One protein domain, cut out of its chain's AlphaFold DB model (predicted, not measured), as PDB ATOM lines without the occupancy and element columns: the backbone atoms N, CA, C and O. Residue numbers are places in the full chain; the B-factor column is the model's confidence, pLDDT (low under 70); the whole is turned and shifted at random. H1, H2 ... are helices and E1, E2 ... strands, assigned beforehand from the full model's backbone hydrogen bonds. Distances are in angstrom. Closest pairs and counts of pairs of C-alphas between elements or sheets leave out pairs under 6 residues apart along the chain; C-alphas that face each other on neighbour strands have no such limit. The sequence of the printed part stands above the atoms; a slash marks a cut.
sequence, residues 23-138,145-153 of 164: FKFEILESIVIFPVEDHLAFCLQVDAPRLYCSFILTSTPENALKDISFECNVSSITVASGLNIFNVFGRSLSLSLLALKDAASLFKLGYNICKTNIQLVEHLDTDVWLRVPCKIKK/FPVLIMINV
ATOM      1  N   PHE A  23     215.158 182.546 174.870       86.62
ATOM      2  CA  PHE A  23     216.153 182.872 173.854       86.62
ATOM      3  C   PHE A  23     215.871 184.267 173.314       86.62
ATOM      4  O   PHE A  23     214.722 184.594 173.033       86.62
ATOM      5  N   LYS A  24     216.905 185.094 173.161       90.75
ATOM      6  CA  LYS A  24     216.803 186.430 172.565       90.75
ATOM      7  C   LYS A  24     217.849 186.570 171.477       90.75
ATOM      8  O   LYS A  24     218.988 186.154 171.675       90.75
ATOM      9  N   PHE A  25     217.463 187.148 170.353       86.56
ATOM     10  CA  PHE A  25     218.364 187.423 169.244       86.56
ATOM     11  C   PHE A  25     217.880 188.641 168.460       86.56
ATOM     12  O   PHE A  25     216.716 189.026 168.546       86.56
ATOM     13  N   GLU A  26     218.789 189.256 167.717       89.00
ATOM     14  CA  GLU A  26     218.517 190.410 166.865       89.00
ATOM     15  C   GLU A  26     218.841 190.034 165.420       89.00
ATOM     16  O   GLU A  26     219.858 189.389 165.155       89.00
ATOM     17  N   ILE A  27     217.965 190.421 164.498       86.38
ATOM     18  CA  ILE A  27     218.197 190.338 163.060       86.38
ATOM     19  C   ILE A  27     218.324 191.769 162.548       86.38
ATOM     20  O   ILE A  27     217.434 192.593 162.764       86.38
ATOM     21  N   LEU A  28     219.443 192.064 161.895       88.19
ATOM     22  CA  LEU A  28     219.720 193.368 161.303       88.19
ATOM     23  C   LEU A  28     219.421 193.338 159.806       88.19
ATOM     24  O   LEU A  28     219.582 192.294 159.175       88.19
ATOM     25  N   GLU A  29     219.017 194.488 159.261       86.69
ATOM     26  CA  GLU A  29     218.809 194.701 157.818       86.69
ATOM     27  C   GLU A  29     217.898 193.638 157.187       86.69
ATOM     28  O   GLU A  29     218.142 193.109 156.104       86.69
ATOM     29  N   SER A  30     216.844 193.282 157.917       84.44
ATOM     30  CA  SER A  30     215.932 192.223 157.513       84.44
ATOM     31  C   SER A  30     214.837 192.737 156.591       84.44
ATOM     32  O   SER A  30     214.352 193.857 156.734       84.44
ATOM     33  N   ILE A  31     214.420 191.873 155.673       84.44
ATOM     34  CA  ILE A  31     213.282 192.098 154.789       84.44
ATOM     35  C   ILE A  31     212.306 190.951 155.018       84.44
ATOM     36  O   ILE A  31     212.669 189.782 154.873       84.44
ATOM     37  N   VAL A  32     211.070 191.279 155.385       81.94
ATOM     38  CA  VAL A  32     209.994 190.304 155.575       81.94
ATOM     39  C   VAL A  32     209.013 190.436 154.422       81.94
ATOM     40  O   VAL A  32     208.513 191.524 154.153       81.94
ATOM     41  N   ILE A  33     208.738 189.331 153.731       82.81
ATOM     42  CA  ILE A  33     207.814 189.308 152.595       82.81
ATOM     43  C   ILE A  33     206.559 188.540 152.996       82.81
ATOM     44  O   ILE A  33     206.640 187.373 153.378       82.81
ATOM     45  N   PHE A  34     205.405 189.190 152.875       81.06
ATOM     46  CA  PHE A  34     204.099 188.589 153.108       81.06
ATOM     47  C   PHE A  34     203.362 188.406 151.777       81.06
ATOM     48  O   PHE A  34     203.250 189.367 151.006       81.06
ATOM     49  N   PRO A  35     202.840 187.203 151.488       78.31
ATOM     50  CA  PRO A  35     201.955 187.019 150.347       78.31
ATOM     51  C   PRO A  35     200.667 187.820 150.558       78.31
ATOM     52  O   PRO A  35     200.143 187.874 151.671       78.31
ATOM     53  N   VAL A  36     200.149 188.433 149.492       78.31
ATOM     54  CA  VAL A  36     198.805 189.022 149.518       78.31
ATOM     55  C   VAL A  36     197.803 187.908 149.231       78.31
ATOM     56  O   VAL A  36     197.920 187.214 148.216       78.31
ATOM     57  N   GLU A  37     196.843 187.723 150.136       75.94
ATOM     58  CA  GLU A  37     195.783 186.724 149.990       75.94
ATOM     59  C   GLU A  37     195.056 186.915 148.648       75.94
ATOM     60  O   GLU A  37     194.818 188.042 148.212       75.94
ATOM     61  N   ASP A  38     194.812 185.807 147.943       74.19
ATOM     62  CA  ASP A  38     194.192 185.752 146.609       74.19
ATOM     63  C   ASP A  38     194.889 186.539 145.476       74.19
ATOM     64  O   ASP A  38     194.405 186.587 144.340       74.19
ATOM     65  N   HIS A  39     196.080 187.092 145.721       77.06
ATOM     66  CA  HIS A  39     196.804 187.926 144.763       77.06
ATOM     67  C   HIS A  39     198.266 187.501 144.601       77.06
ATOM     68  O   HIS A  39     199.197 188.198 144.990       77.06
ATOM     69  N   LEU A  40     198.487 186.387 143.895       75.88
ATOM     70  CA  LEU A  40     199.818 185.802 143.645       75.88
ATOM     71  C   LEU A  40     200.795 186.697 142.860       75.88
ATOM     72  O   LEU A  40     201.982 186.388 142.769       75.88
ATOM     73  N   ALA A  41     200.302 187.774 142.247       80.75
ATOM     74  CA  ALA A  41     201.125 188.748 141.534       80.75
ATOM     75  C   ALA A  41     201.727 189.813 142.463       80.75
ATOM     76  O   ALA A  41     202.593 190.570 142.023       80.75
ATOM     77  N   PHE A  42     201.281 189.889 143.719       82.88
ATOM     78  CA  PHE A  42     201.675 190.934 144.651       82.88
ATOM     79  C   PHE A  42     202.117 190.368 145.992       82.88
ATOM     80  O   PHE A  42     201.614 189.353 146.468       82.88
ATOM     81  N   CYS A  43     203.060 191.060 146.616       85.69
ATOM     82  CA  CYS A  43     203.496 190.790 147.978       85.69
ATOM     83  C   CYS A  43     203.707 192.087 148.734       85.69
ATOM     84  O   CYS A  43     204.074 193.100 148.145       85.69
ATOM     85  N   LEU A  44     203.522 192.035 150.044       86.31
ATOM     86  CA  LEU A  44     203.945 193.104 150.930       86.31
ATOM     87  C   LEU A  44     205.385 192.843 151.354       86.31
ATOM     88  O   LEU A  44     205.728 191.738 151.761       86.31
ATOM     89  N   GLN A  45     206.219 193.865 151.253       87.25
ATOM     90  CA  GLN A  45     207.575 193.886 151.768       87.25
ATOM     91  C   GLN A  45     207.606 194.800 152.983       87.25
ATOM     92  O   GLN A  45     207.227 195.963 152.887       87.25
ATOM     93  N   VAL A  46     208.073 194.273 154.108       86.62
ATOM     94  CA  VAL A  46     208.415 195.054 155.288       86.62
ATOM     95  C   VAL A  46     209.925 195.084 155.400       86.62
ATOM     96  O   VAL A  46     210.544 194.055 155.680       86.62
ATOM     97  N   ASP A  47     210.514 196.256 155.192       88.50
ATOM     98  CA  ASP A  47     211.917 196.466 155.523       88.50
ATOM     99  C   ASP A  47     212.014 196.795 157.008       88.50
ATOM    100  O   ASP A  47     211.336 197.682 157.533       88.50
ATOM    101  N   ALA A  48     212.846 196.026 157.694       86.75
ATOM    102  CA  ALA A  48     213.023 196.088 159.126       86.75
ATOM    103  C   ALA A  48     214.523 196.174 159.431       86.75
ATOM    104  O   ALA A  48     215.208 195.145 159.498       86.75
ATOM    105  N   PRO A  49     215.054 197.396 159.640       86.44
ATOM    106  CA  PRO A  49     216.468 197.599 159.937       86.44
ATOM    107  C   PRO A  49     216.921 196.817 161.168       86.44
ATOM    108  O   PRO A  49     218.072 196.384 161.234       86.44
ATOM    109  N   ARG A  50     216.013 196.640 162.137       85.75
ATOM    110  CA  ARG A  50     216.230 195.841 163.343       85.75
ATOM    111  C   ARG A  50     214.958 195.106 163.732       85.75
ATOM    112  O   ARG A  50     213.934 195.735 164.004       85.75
ATOM    113  N   LEU A  51     215.060 193.786 163.810       85.50
ATOM    114  CA  LEU A  51     214.068 192.922 164.430       85.50
ATOM    115  C   LEU A  51     214.655 192.303 165.693       85.50
ATOM    116  O   LEU A  51     215.626 191.549 165.643       85.50
ATOM    117  N   TYR A  52     214.036 192.593 166.828       85.94
ATOM    118  CA  TYR A  52     214.317 191.940 168.094       85.94
ATOM    119  C   TYR A  52     213.385 190.749 168.254       85.94
ATOM    120  O   TYR A  52     212.170 190.896 168.350       85.94
ATOM    121  N   CYS A  53     213.954 189.558 168.324       84.69
ATOM    122  CA  CYS A  53     213.201 188.328 168.459       84.69
ATOM    123  C   CYS A  53     213.433 187.723 169.842       84.69
ATOM    124  O   CYS A  53     214.550 187.715 170.370       84.69
ATOM    125  N   SER A  54     212.379 187.170 170.433       84.94
ATOM    126  CA  SER A  54     212.506 186.322 171.611       84.94
ATOM    127  C   SER A  54     211.659 185.071 171.492       84.94
ATOM    128  O   SER A  54     210.551 185.099 170.968       84.94
ATOM    129  N   PHE A  55     212.193 183.967 171.990       83.69
ATOM    130  CA  PHE A  55     211.506 182.693 172.032       83.69
ATOM    131  C   PHE A  55     211.457 182.191 173.468       83.69
ATOM    132  O   PHE A  55     212.495 181.977 174.093       83.69
ATOM    133  N   ILE A  56     210.249 182.045 173.995       83.62
ATOM    134  CA  ILE A  56     209.978 181.620 175.362       83.62
ATOM    135  C   ILE A  56     209.477 180.182 175.293       83.62
ATOM    136  O   ILE A  56     208.430 179.920 174.700       83.62
ATOM    137  N   LEU A  57     210.219 179.251 175.886       80.38
ATOM    138  CA  LEU A  57     209.775 177.867 176.005       80.38
ATOM    139  C   LEU A  57     208.795 177.708 177.169       80.38
ATOM    140  O   LEU A  57     208.899 178.427 178.164       80.38
ATOM    141  N   THR A  58     207.874 176.745 177.046       74.12
ATOM    142  CA  THR A  58     207.034 176.268 178.166       74.12
ATOM    143  C   THR A  58     206.307 177.389 178.915       74.12
ATOM    144  O   THR A  58     206.237 177.398 180.139       74.12
ATOM    145  N   SER A  59     205.767 178.365 178.186       72.50
ATOM    146  CA  SER A  59     204.936 179.416 178.763       72.50
ATOM    147  C   SER A  59     203.551 178.896 179.127       72.50
ATOM    148  O   SER A  59     202.971 178.058 178.428       72.50
ATOM    149  N   THR A  60     202.983 179.459 180.191       74.00
ATOM    150  CA  THR A  60     201.583 179.232 180.541       74.00
ATOM    151  C   THR A  60     200.655 179.884 179.504       74.00
ATOM    152  O   THR A  60     201.015 180.911 178.912       74.00
ATOM    153  N   PRO A  61     199.450 179.320 179.299       69.81
ATOM    154  CA  PRO A  61     198.350 179.940 178.556       69.81
ATOM    155  C   PRO A  61     198.124 181.421 178.874       69.81
ATOM    156  O   PRO A  61     198.053 182.252 177.975       69.81
ATOM    157  N   GLU A  62     198.066 181.753 180.162       72.62
ATOM    158  CA  GLU A  62     197.809 183.110 180.649       72.62
ATOM    159  C   GLU A  62     198.911 184.082 180.221       72.62
ATOM    160  O   GLU A  62     198.628 185.182 179.758       72.62
ATOM    161  N   ASN A  63     200.174 183.652 180.294       72.00
ATOM    162  CA  ASN A  63     201.307 184.457 179.847       72.00
ATOM    163  C   ASN A  63     201.355 184.597 178.319       72.00
ATOM    164  O   ASN A  63     201.782 185.635 177.818       72.00
ATOM    165  N   ALA A  64     200.903 183.585 177.572       68.25
ATOM    166  CA  ALA A  64     200.811 183.661 176.116       68.25
ATOM    167  C   ALA A  64     199.754 184.674 175.661       68.25
ATOM    168  O   ALA A  64     200.011 185.441 174.734       68.25
ATOM    169  N   LEU A  65     198.615 184.712 176.358       68.75
ATOM    170  CA  LEU A  65     197.494 185.610 176.073       68.75
ATOM    171  C   LEU A  65     197.606 186.981 176.757       68.75
ATOM    172  O   LEU A  65     196.755 187.847 176.565       68.75
ATOM    173  N   LYS A  66     198.654 187.205 177.553       70.00
ATOM    174  CA  LYS A  66     198.899 188.494 178.198       70.00
ATOM    175  C   LYS A  66     199.086 189.586 177.142       70.00
ATOM    176  O   LYS A  66     199.815 189.380 176.175       70.00
ATOM    177  N   ASP A  67     198.456 190.740 177.345       65.88
ATOM    178  CA  ASP A  67     198.485 191.897 176.432       65.88
ATOM    179  C   ASP A  67     197.733 191.677 175.096       65.88
ATOM    180  O   ASP A  67     197.775 192.528 174.209       65.88
ATOM    181  N   ILE A  68     197.000 190.563 174.959       63.38
ATOM    182  CA  ILE A  68     196.055 190.332 173.861       63.38
ATOM    183  C   ILE A  68     194.714 190.963 174.215       63.38
ATOM    184  O   ILE A  68     194.094 190.601 175.217       63.38
ATOM    185  N   SER A  69     194.252 191.905 173.389       58.84
ATOM    186  CA  SER A  69     192.910 192.471 173.529       58.84
ATOM    187  C   SER A  69     191.867 191.360 173.500       58.84
ATOM    188  O   SER A  69     191.910 190.476 172.645       58.84
ATOM    189  N   PHE A  70     190.895 191.430 174.410       57.75
ATOM    190  CA  PHE A  70     189.826 190.433 174.513       57.75
ATOM    191  C   PHE A  70     189.033 190.279 173.203       57.75
ATOM    192  O   PHE A  70     188.571 189.188 172.891       57.75
ATOM    193  N   GLU A  71     188.944 191.342 172.401       52.84
ATOM    194  CA  GLU A  71     188.316 191.346 171.072       52.84
ATOM    195  C   GLU A  71     189.059 190.475 170.042       52.84
ATOM    196  O   GLU A  71     188.448 189.966 169.106       52.84
ATOM    197  N   CYS A  72     190.364 190.260 170.232       52.00
ATOM    198  CA  CYS A  72     191.205 189.393 169.402       52.00
ATOM    199  C   CYS A  72     191.341 187.979 169.986       52.00
ATOM    200  O   CYS A  72     192.022 187.128 169.409       52.00
ATOM    201  N   ASN A  73     190.733 187.724 171.148       53.81
ATOM    202  CA  ASN A  73     190.827 186.446 171.829       53.81
ATOM    203  C   ASN A  73     189.921 185.432 171.123       53.81
ATOM    204  O   ASN A  73     188.713 185.371 171.357       53.81
ATOM    205  N   VAL A  74     190.503 184.644 170.222       54.22
ATOM    206  CA  VAL A  74     189.780 183.579 169.527       54.22
ATOM    207  C   VAL A  74     189.366 182.536 170.568       54.22
ATOM    208  O   VAL A  74     190.198 181.808 171.109       54.22
ATOM    209  N   SER A  75     188.065 182.459 170.853       49.38
ATOM    210  CA  SER A  75     187.465 181.653 171.930       49.38
ATOM    211  C   SER A  75     187.648 180.131 171.793       49.38
ATOM    212  O   SER A  75     187.097 179.377 172.590       49.38
ATOM    213  N   SER A  76     188.379 179.663 170.778       48.03
ATOM    214  CA  SER A  76     188.611 178.251 170.453       48.03
ATOM    215  C   SER A  76     190.047 177.781 170.693       48.03
ATOM    216  O   SER A  76     190.368 176.633 170.384       48.03
ATOM    217  N   ILE A  77     190.918 178.623 171.259       51.97
ATOM    218  CA  ILE A  77     192.233 178.181 171.727       51.97
ATOM    219  C   ILE A  77     191.981 177.265 172.933       51.97
ATOM    220  O   ILE A  77     191.952 177.706 174.078       51.97
ATOM    221  N   THR A  78     191.783 175.968 172.682       51.38
ATOM    222  CA  THR A  78     191.936 174.912 173.687       51.38
ATOM    223  C   THR A  78     193.395 174.962 174.102       51.38
ATOM    224  O   THR A  78     194.258 174.352 173.465       51.38
ATOM    225  N   VAL A  79     193.704 175.828 175.068       54.16
ATOM    226  CA  VAL A  79     195.087 176.175 175.359       54.16
ATOM    227  C   VAL A  79     195.754 174.934 175.921       54.16
ATOM    228  O   VAL A  79     195.371 174.426 176.974       54.16
ATOM    229  N   ALA A  80     196.717 174.400 175.172       57.38
ATOM    230  CA  ALA A  80     197.546 173.309 175.649       57.38
ATOM    231  C   ALA A  80     198.148 173.696 177.009       57.38
ATOM    232  O   ALA A  80     198.405 174.874 177.263       57.38
ATOM    233  N   SER A  81     198.423 172.709 177.864       58.34
ATOM    234  CA  SER A  81     198.978 172.937 179.209       58.34
ATOM    235  C   SER A  81     200.309 173.711 179.216       58.34
ATOM    236  O   SER A  81     200.723 174.189 180.263       58.34
ATOM    237  N   GLY A  82     200.965 173.848 178.057       63.53
ATOM    238  CA  GLY A  82     202.072 174.770 177.827       63.53
ATOM    239  C   GLY A  82     202.205 175.147 176.348       63.53
ATOM    240  O   GLY A  82     201.941 174.332 175.456       63.53
ATOM    241  N   LEU A  83     202.638 176.382 176.097       73.56
ATOM    242  CA  LEU A  83     202.883 176.952 174.772       73.56
ATOM    243  C   LEU A  83     204.303 177.511 174.688       73.56
ATOM    244  O   LEU A  83     204.795 178.121 175.630       73.56
ATOM    245  N   ASN A  84     204.953 177.353 173.542       74.75
ATOM    246  CA  ASN A  84     206.123 178.159 173.222       74.75
ATOM    247  C   ASN A  84     205.647 179.489 172.636       74.75
ATOM    248  O   ASN A  84     204.680 179.511 171.884       74.75
ATOM    249  N   ILE A  85     206.312 180.590 172.956       76.50
ATOM    250  CA  ILE A  85     205.955 181.913 172.445       76.50
ATOM    251  C   ILE A  85     207.102 182.425 171.600       76.50
ATOM    252  O   ILE A  85     208.230 182.494 172.078       76.50
ATOM    253  N   PHE A  86     206.805 182.839 170.375       79.62
ATOM    254  CA  PHE A  86     207.730 183.592 169.547       79.62
ATOM    255  C   PHE A  86     207.284 185.051 169.482       79.62
ATOM    256  O   PHE A  86     206.226 185.343 168.931       79.62
ATOM    257  N   ASN A  87     208.064 185.958 170.069       78.38
ATOM    258  CA  ASN A  87     207.856 187.394 169.935       78.38
ATOM    259  C   ASN A  87     208.827 187.956 168.896       78.38
ATOM    260  O   ASN A  87     210.027 187.694 168.980       78.38
ATOM    261  N   VAL A  88     208.326 188.784 167.993       80.62
ATOM    262  CA  VAL A  88     209.120 189.605 167.078       80.62
ATOM    263  C   VAL A  88     208.766 191.052 167.347       80.62
ATOM    264  O   VAL A  88     207.590 191.380 167.427       80.62
ATOM    265  N   PHE A  89     209.764 191.906 167.496       80.31
ATOM    266  CA  PHE A  89     209.598 193.333 167.685       80.31
ATOM    267  C   PHE A  89     210.390 194.074 166.616       80.31
ATOM    268  O   PHE A  89     211.575 193.803 166.433       80.31
ATOM    269  N   GLY A  90     209.752 195.011 165.928       79.25
ATOM    270  CA  GLY A  90     210.372 195.852 164.915       79.25
ATOM    271  C   GLY A  90     210.184 197.329 165.227       79.25
ATOM    272  O   GLY A  90     209.147 197.726 165.757       79.25
ATOM    273  N   ARG A  91     211.188 198.134 164.875       78.00
ATOM    274  CA  ARG A  91     211.147 199.598 164.954       78.00
ATOM    275  C   ARG A  91     211.652 200.202 163.652       78.00
ATOM    276  O   ARG A  91     212.513 199.606 163.000       78.00
ATOM    277  N   SER A  92     211.146 201.392 163.322       84.50
ATOM    278  CA  SER A  92     211.539 202.141 162.128       84.50
ATOM    279  C   SER A  92     211.346 201.297 160.867       84.50
ATOM    280  O   SER A  92     212.250 201.160 160.044       84.50
ATOM    281  N   LEU A  93     210.176 200.664 160.779       86.94
ATOM    282  CA  LEU A  93     209.829 199.781 159.675       86.94
ATOM    283  C   LEU A  93     209.445 200.608 158.448       86.94
ATOM    284  O   LEU A  93     209.027 201.756 158.572       86.94
ATOM    285  N   SER A  94     209.510 200.015 157.266       87.69
ATOM    286  CA  SER A  94     208.854 200.568 156.082       87.69
ATOM    287  C   SER A  94     208.066 199.483 155.372       87.69
ATOM    288  O   SER A  94     208.457 198.319 155.396       87.69
ATOM    289  N   LEU A  95     206.942 199.854 154.768       87.69
ATOM    290  CA  LEU A  95     206.051 198.930 154.076       87.69
ATOM    291  C   LEU A  95     205.958 199.310 152.606       87.69
ATOM    292  O   LEU A  95     205.633 200.451 152.269       87.69
ATOM    293  N   SER A  96     206.126 198.319 151.745       88.31
ATOM    294  CA  SER A  96     205.988 198.483 150.308       88.31
ATOM    295  C   SER A  96     205.197 197.343 149.687       88.31
ATOM    296  O   SER A  96     205.216 196.212 150.162       88.31
ATOM    297  N   LEU A  97     204.504 197.632 148.592       88.06
ATOM    298  CA  LEU A  97     203.856 196.641 147.749       88.06
ATOM    299  C   LEU A  97     204.779 196.296 146.580       88.06
ATOM    300  O   LEU A  97     205.128 197.143 145.758       88.06
ATOM    301  N   LEU A  98     205.153 195.029 146.483       86.62
ATOM    302  CA  LEU A  98     205.930 194.491 145.380       86.62
ATOM    303  C   LEU A  98     205.005 193.873 144.342       86.62
ATOM    304  O   LEU A  98     204.278 192.927 144.638       86.62
ATOM    305  N   ALA A  99     205.101 194.344 143.102       85.81
ATOM    306  CA  ALA A  99     204.561 193.639 141.948       85.81
ATOM    307  C   ALA A  99     205.594 192.613 141.470       85.81
ATOM    308  O   ALA A  99     206.696 192.977 141.045       85.81
ATOM    309  N   LEU A 100     205.256 191.333 141.537       82.31
ATOM    310  CA  LEU A 100     206.126 190.230 141.142       82.31
ATOM    311  C   LEU A 100     206.148 190.066 139.620       82.31
ATOM    312  O   LEU A 100     205.185 190.386 138.924       82.31
ATOM    313  N   LYS A 101     207.263 189.555 139.086       77.12
ATOM    314  CA  LYS A 101     207.354 189.208 137.656       77.12
ATOM    315  C   LYS A 101     206.568 187.937 137.331       77.12
ATOM    316  O   LYS A 101     205.903 187.888 136.301       77.12
ATOM    317  N   ASP A 102     206.642 186.935 138.204       73.81
ATOM    318  CA  ASP A 102     205.837 185.714 138.163       73.81
ATOM    319  C   ASP A 102     205.570 185.194 139.594       73.81
ATOM    320  O   ASP A 102     206.282 185.544 140.535       73.81
ATOM    321  N   ALA A 103     204.547 184.351 139.779       66.12
ATOM    322  CA  ALA A 103     204.186 183.803 141.096       66.12
ATOM    323  C   ALA A 103     205.262 182.863 141.687       66.12
ATOM    324  O   ALA A 103     205.351 182.687 142.900       66.12
ATOM    325  N   ALA A 104     206.109 182.268 140.839       67.75
ATOM    326  CA  ALA A 104     207.208 181.402 141.267       67.75
ATOM    327  C   ALA A 104     208.415 182.196 141.800       67.75
ATOM    328  O   ALA A 104     209.321 181.618 142.403       67.75
ATOM    329  N   SER A 105     208.437 183.513 141.580       67.69
ATOM    330  CA  SER A 105     209.539 184.398 141.937       67.69
ATOM    331  C   SER A 105     209.720 184.462 143.455       67.69
ATOM    332  O   SER A 105     210.856 184.491 143.912       67.69
ATOM    333  N   LEU A 106     208.641 184.365 144.241       61.97
ATOM    334  CA  LEU A 106     208.710 184.372 145.712       61.97
ATOM    335  C   LEU A 106     209.557 183.247 146.299       61.97
ATOM    336  O   LEU A 106     210.209 183.426 147.322       61.97
ATOM    337  N   PHE A 107     209.560 182.088 145.645       62.16
ATOM    338  CA  PHE A 107     210.300 180.912 146.098       62.16
ATOM    339  C   PHE A 107     211.728 180.872 145.543       62.16
ATOM    340  O   PHE A 107     212.544 180.054 145.971       62.16
ATOM    341  N   LYS A 108     212.054 181.754 144.591       63.75
ATOM    342  CA  LYS A 108     213.406 181.920 144.064       63.75
ATOM    343  C   LYS A 108     214.123 182.955 144.923       63.75
ATOM    344  O   LYS A 108     214.064 184.150 144.658       63.75
ATOM    345  N   LEU A 109     214.805 182.468 145.956       50.22
ATOM    346  CA  LEU A 109     215.686 183.255 146.816       50.22
ATOM    347  C   LEU A 109     216.768 183.940 145.954       50.22
ATOM    348  O   LEU A 109     217.759 183.316 145.578       50.22
ATOM    349  N   GLY A 110     216.563 185.200 145.565       54.78
ATOM    350  CA  GLY A 110     217.498 185.901 144.689       54.78
ATOM    351  C   GLY A 110     217.103 187.339 144.377       54.78
ATOM    352  O   GLY A 110     215.929 187.681 144.307       54.78
ATOM    353  N   TYR A 111     218.110 188.187 144.168       49.91
ATOM    354  CA  TYR A 111     217.940 189.560 143.697       49.91
ATOM    355  C   TYR A 111     217.081 189.592 142.416       49.91
ATOM    356  O   TYR A 111     217.329 188.818 141.492       49.91
ATOM    357  N   ASN A 112     216.150 190.555 142.332       58.38
ATOM    358  CA  ASN A 112     215.348 190.912 141.142       58.38
ATOM    359  C   ASN A 112     213.975 190.204 140.964       58.38
ATOM    360  O   ASN A 112     213.511 190.003 139.834       58.38
ATOM    361  N   ILE A 113     213.323 189.889 142.090       65.62
ATOM    362  CA  ILE A 113     212.002 189.234 142.217       65.62
ATOM    363  C   ILE A 113     210.837 190.116 141.714       65.62
ATOM    364  O   ILE A 113     209.826 189.611 141.220       65.62
ATOM    365  N   CYS A 114     210.970 191.444 141.809       66.12
ATOM    366  CA  CYS A 114     209.890 192.388 141.523       66.12
ATOM    367  C   CYS A 114     210.091 193.153 140.205       66.12
ATOM    368  O   CYS A 114     211.206 193.407 139.744       66.12
ATOM    369  N   LYS A 115     208.971 193.494 139.564       69.19
ATOM    370  CA  LYS A 115     208.878 194.399 138.413       69.19
ATOM    371  C   LYS A 115     208.731 195.850 138.867       69.19
ATOM    372  O   LYS A 115     209.232 196.756 138.205       69.19
ATOM    373  N   THR A 116     208.033 196.058 139.978       80.56
ATOM    374  CA  THR A 116     207.734 197.378 140.534       80.56
ATOM    375  C   THR A 116     207.675 197.266 142.052       80.56
ATOM    376  O   THR A 116     207.199 196.260 142.576       80.56
ATOM    377  N   ASN A 117     208.173 198.289 142.733       84.25
ATOM    378  CA  ASN A 117     208.071 198.462 144.174       84.25
ATOM    379  C   ASN A 117     207.319 199.779 144.410       84.25
ATOM    380  O   ASN A 117     207.736 200.815 143.895       84.25
ATOM    381  N   ILE A 118     206.186 199.708 145.103       86.69
ATOM    382  CA  ILE A 118     205.342 200.852 145.445       86.69
ATOM    383  C   ILE A 118     205.455 201.053 146.951       86.69
ATOM    384  O   ILE A 118     204.988 200.212 147.719       86.69
ATOM    385  N   GLN A 119     206.062 202.156 147.383       86.88
ATOM    386  CA  GLN A 119     206.133 202.496 148.802       86.88
ATOM    387  C   GLN A 119     204.719 202.803 149.319       86.88
ATOM    388  O   GLN A 119     204.054 203.686 148.787       86.88
ATOM    389  N   LEU A 120     204.260 202.073 150.338       84.94
ATOM    390  CA  LEU A 120     202.966 202.323 150.990       84.94
ATOM    391  C   LEU A 120     203.143 203.143 152.270       84.94
ATOM    392  O   LEU A 120     202.365 204.047 152.553       84.94
ATOM    393  N   VAL A 121     204.173 202.812 153.049       83.06
ATOM    394  CA  VAL A 121     204.563 203.527 154.263       83.06
ATOM    395  C   VAL A 121     206.073 203.694 154.221       83.06
ATOM    396  O   VAL A 121     206.815 202.715 154.291       83.06
ATOM    397  N   GLU A 122     206.538 204.931 154.067       82.19
ATOM    398  CA  GLU A 122     207.971 205.245 154.024       82.19
ATOM    399  C   GLU A 122     208.635 205.027 155.385       82.19
ATOM    400  O   GLU A 122     209.713 204.446 155.464       82.19
ATOM    401  N   HIS A 123     207.968 205.448 156.459       81.38
ATOM    402  CA  HIS A 123     208.499 205.325 157.805       81.38
ATOM    403  C   HIS A 123     207.389 205.034 158.810       81.38
ATOM    404  O   HIS A 123     206.513 205.859 159.066       81.38
ATOM    405  N   LEU A 124     207.446 203.841 159.385       75.81
ATOM    406  CA  LEU A 124     206.604 203.386 160.470       75.81
ATOM    407  C   LEU A 124     207.443 203.386 161.751       75.81
ATOM    408  O   LEU A 124     208.068 202.385 162.114       75.81
ATOM    409  N   ASP A 125     207.465 204.536 162.423       71.44
ATOM    410  CA  ASP A 125     208.149 204.719 163.708       71.44
ATOM    411  C   ASP A 125     207.232 204.358 164.879       71.44
ATOM    412  O   ASP A 125     206.966 205.145 165.785       71.44
ATOM    413  N   THR A 126     206.688 203.148 164.812       65.62
ATOM    414  CA  THR A 126     205.949 202.546 165.914       65.62
ATOM    415  C   THR A 126     206.605 201.236 166.294       65.62
ATOM    416  O   THR A 126     207.196 200.539 165.465       65.62
ATOM    417  N   ASP A 127     206.457 200.893 167.560       68.94
ATOM    418  CA  ASP A 127     206.890 199.619 168.090       68.94
ATOM    419  C   ASP A 127     205.895 198.534 167.648       68.94
ATOM    420  O   ASP A 127     204.812 198.398 168.212       68.94
ATOM    421  N   VAL A 128     206.244 197.774 166.605       70.19
ATOM    422  CA  VAL A 128     205.424 196.653 166.122       70.19
ATOM    423  C   VAL A 128     205.865 195.387 166.825       70.19
ATOM    424  O   VAL A 128     207.020 194.990 166.705       70.19
ATOM    425  N   TRP A 129     204.945 194.717 167.511       69.94
ATOM    426  CA  TRP A 129     205.199 193.438 168.166       69.94
ATOM    427  C   TRP A 129     204.261 192.366 167.620       69.94
ATOM    428  O   TRP A 129     203.054 192.568 167.580       69.94
ATOM    429  N   LEU A 130     204.822 191.227 167.231       72.25
ATOM    430  CA  LEU A 130     204.113 190.032 166.795       72.25
ATOM    431  C   LEU A 130     204.365 188.925 167.812       72.25
ATOM    432  O   LEU A 130     205.518 188.579 168.058       72.25
ATOM    433  N   ARG A 131     203.302 188.340 168.370       69.88
ATOM    434  CA  ARG A 131     203.384 187.193 169.278       69.88
ATOM    435  C   ARG A 131     202.713 185.965 168.669       69.88
ATOM    436  O   ARG A 131     201.500 185.945 168.526       69.88
ATOM    437  N   VAL A 132     203.490 184.918 168.392       70.94
ATOM    438  CA  VAL A 132     202.985 183.647 167.851       70.94
ATOM    439  C   VAL A 132     203.065 182.545 168.914       70.94
ATOM    440  O   VAL A 132     204.172 182.157 169.305       70.94
ATOM    441  N   PRO A 133     201.924 182.024 169.404       67.69
ATOM    442  CA  PRO A 133     201.902 180.836 170.251       67.69
ATOM    443  C   PRO A 133     202.112 179.554 169.423       67.69
ATOM    444  O   PRO A 133     201.452 179.332 168.412       67.69
ATOM    445  N   CYS A 134     202.998 178.671 169.885       66.31
ATOM    446  CA  CYS A 134     203.375 177.408 169.244       66.31
ATOM    447  C   CYS A 134     203.151 176.219 170.200       66.31
ATOM    448  O   CYS A 134     203.532 176.273 171.371       66.31
ATOM    449  N   LYS A 135     202.583 175.104 169.718       65.69
ATOM    450  CA  LYS A 135     202.394 173.887 170.535       65.69
ATOM    451  C   LYS A 135     203.729 173.213 170.869       65.69
ATOM    452  O   LYS A 135     204.600 173.065 170.017       65.69
ATOM    453  N   ILE A 136     203.837 172.716 172.100       57.75
ATOM    454  CA  ILE A 136     204.995 171.943 172.584       57.75
ATOM    455  C   ILE A 136     204.875 170.457 172.201       57.75
ATOM    456  O   ILE A 136     205.885 169.767 172.071       57.75
ATOM    457  N   LYS A 137     203.651 169.947 171.987       55.59
ATOM    458  CA  LYS A 137     203.392 168.544 171.618       55.59
ATOM    459  C   LYS A 137     202.335 168.434 170.519       55.59
ATOM    460  O   LYS A 137     201.278 169.055 170.610       55.59
ATOM    461  N   LYS A 138     202.615 167.604 169.508       49.00
ATOM    462  CA  LYS A 138     201.637 167.135 168.518       49.00
ATOM    463  C   LYS A 138     200.721 166.113 169.200       49.00
ATOM    464  O   LYS A 138     201.135 164.978 169.413       49.00
ATOM    465  N   PHE A 145     196.048 175.546 164.195       47.00
ATOM    466  CA  PHE A 145     195.980 176.634 165.150       47.00
ATOM    467  C   PHE A 145     196.059 177.944 164.373       47.00
ATOM    468  O   PHE A 145     196.985 178.097 163.570       47.00
ATOM    469  N   PRO A 146     195.144 178.899 164.602       49.34
ATOM    470  CA  PRO A 146     195.269 180.198 163.972       49.34
ATOM    471  C   PRO A 146     196.585 180.827 164.436       49.34
ATOM    472  O   PRO A 146     196.822 180.996 165.636       49.34
ATOM    473  N   VAL A 147     197.460 181.153 163.483       48.94
ATOM    474  CA  VAL A 147     198.589 182.047 163.739       48.94
ATOM    475  C   VAL A 147     197.972 183.405 164.041       48.94
ATOM    476  O   VAL A 147     197.526 184.108 163.138       48.94
ATOM    477  N   LEU A 148     197.878 183.746 165.324       49.00
ATOM    478  CA  LEU A 148     197.367 185.044 165.730       49.00
ATOM    479  C   LEU A 148     198.474 186.077 165.511       49.00
ATOM    480  O   LEU A 148     199.432 186.154 166.278       49.00
ATOM    481  N   ILE A 149     198.356 186.841 164.429       51.62
ATOM    482  CA  ILE A 149     199.237 187.972 164.154       51.62
ATOM    483  C   ILE A 149     198.612 189.191 164.812       51.62
ATOM    484  O   ILE A 149     197.600 189.710 164.352       51.62
ATOM    485  N   MET A 150     199.209 189.628 165.912       51.88
ATOM    486  CA  MET A 150     198.864 190.900 166.525       51.88
ATOM    487  C   MET A 150     199.899 191.944 166.170       51.88
ATOM    488  O   MET A 150     201.064 191.618 165.977       51.88
ATOM    489  N   ILE A 151     199.446 193.188 166.088       54.88
ATOM    490  CA  ILE A 151     200.269 194.368 165.875       54.88
ATOM    491  C   ILE A 151     199.662 195.432 166.790       54.88
ATOM    492  O   ILE A 151     198.511 195.815 166.595       54.88
ATOM    493  N   ASN A 152     200.394 195.876 167.814       53.34
ATOM    494  CA  ASN A 152     200.074 197.150 168.462       53.34
ATOM    495  C   ASN A 152     200.804 198.253 167.702       53.34
ATOM    496  O   ASN A 152     201.974 198.091 167.363       53.34
ATOM    497  N   VAL A 153     200.098 199.338 167.413       58.00
ATOM    498  CA  VAL A 153     200.648 200.505 166.736       58.00
ATOM    499  C   VAL A 153     200.234 201.725 167.537       58.00
ATOM    500  O   VAL A 153     199.056 202.073 167.563       58.00
TER     501      VAL A 153
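This is residues 23 to 138 and 145 to 153 of the 164 residues of an uncharacterized protein of Vanilla planifolia (UniProt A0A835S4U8). One antiparallel sheet of six strands is folded sharply across its strands into a V with two wings. E1 and E2 run through both wings, the one with E3 and E6 and the other with E4 and E5; the small helix H1 lies over E3, and H2 sits by the far end of the other wing. The printed part has 125 residues, with two named helices and six named strands in the order E1 E2 H1 E3 E4 H2 E5 E6, and is mostly strand. The sheet is branched at E2, which has three neighbours. The whole is only just compact, close to loose, with a radius of gyration of the C-alphas of 16.6 A, and it is elongated, spanning 47 by 29 by 28 A.

The longest strand by residues is E2, residues 42 to 59, 36.2 A from first to last C-alpha, and it bends by 92 degrees at residue 49. E1, residues 23 to 35, begins with C-alpha 23 at (216.153, 182.872, 173.854), is 27.8 A long and bends by 92 degrees at residue 29. E3, residues 83 to 91, is 26.0 A long; it runs on into E4, residues 93 to 100 and 21.2 A long, across a break of 1 residue at 96 degrees. E5, residues 114 to 124, is 22.2 A long and bends by 55 degrees at residue 120. E6, residues 128 to 135, is 23.4 A long and ends with C-alpha 135 at (202.394, 173.887, 170.535). The helices are short: H1 is residues 61 to 64, 5.1 A, and H2 is residues 103 to 107, 8.4 A, with C-alpha 103 at (204.186, 183.803, 141.096).

The sheet is strongly twisted, and its edge strands are E1, E5 and E6. E1 lies on one side of E2, beside residues 43 to 55; E3, beside residues 51 to 59, and E4, beside residues 42 to 48, lie on the other side. E1 and E2 form an antiparallel hairpin, with N 25 and O 53 at 3.0 A and N 46 and O 32 at 2.8 A, within hydrogen-bond range. E2 and E3 are antiparallel, with N 54 and O 87 at 2.8 A. E2 and E4 are antiparallel, with N 45 and O 96 at 2.8 A. E3 and E4 meet only through their link. E6 is the antiparallel neighbour of E3, at 164 degrees, with N 86 and O 132 at 2.9 A. E5 is the antiparallel neighbour of E4, at 163 degrees, with N 97 and O 118 at 2.8 A. E5 and E6, joined by a tight link, are apart. H1 is on the sheet over E3, at a height over the sheet of 8.7 A; its closest C-alphas to E3 are those of Ala 64 and Ile 85, 6.6 A. H2 only grazes the sheet, with residues 103 to 106. In H2, 0 of 1 O i to N i+4 pairs and 1 of 2 O i to N i+3 pairs are within hydrogen-bond range; H1 is too short for an O i to N i+4 pair.

The two C-alphas farthest apart are those of Ser 81 and Lys 115, at 47.1 A. Residues 139 to 144 are not printed, and C-alphas 138 and 145 are 11.6 A apart across that cut. The link from H1 to E3, residues 65 to 82, is long, and its C-alphas lie 16 to 25 A from the mean of all C-alphas. The mean pLDDT of the printed part is 72.3; 51 residues are under 70, among them 67 to 82, 103 to 115, 133 to 138 and 145 to 153.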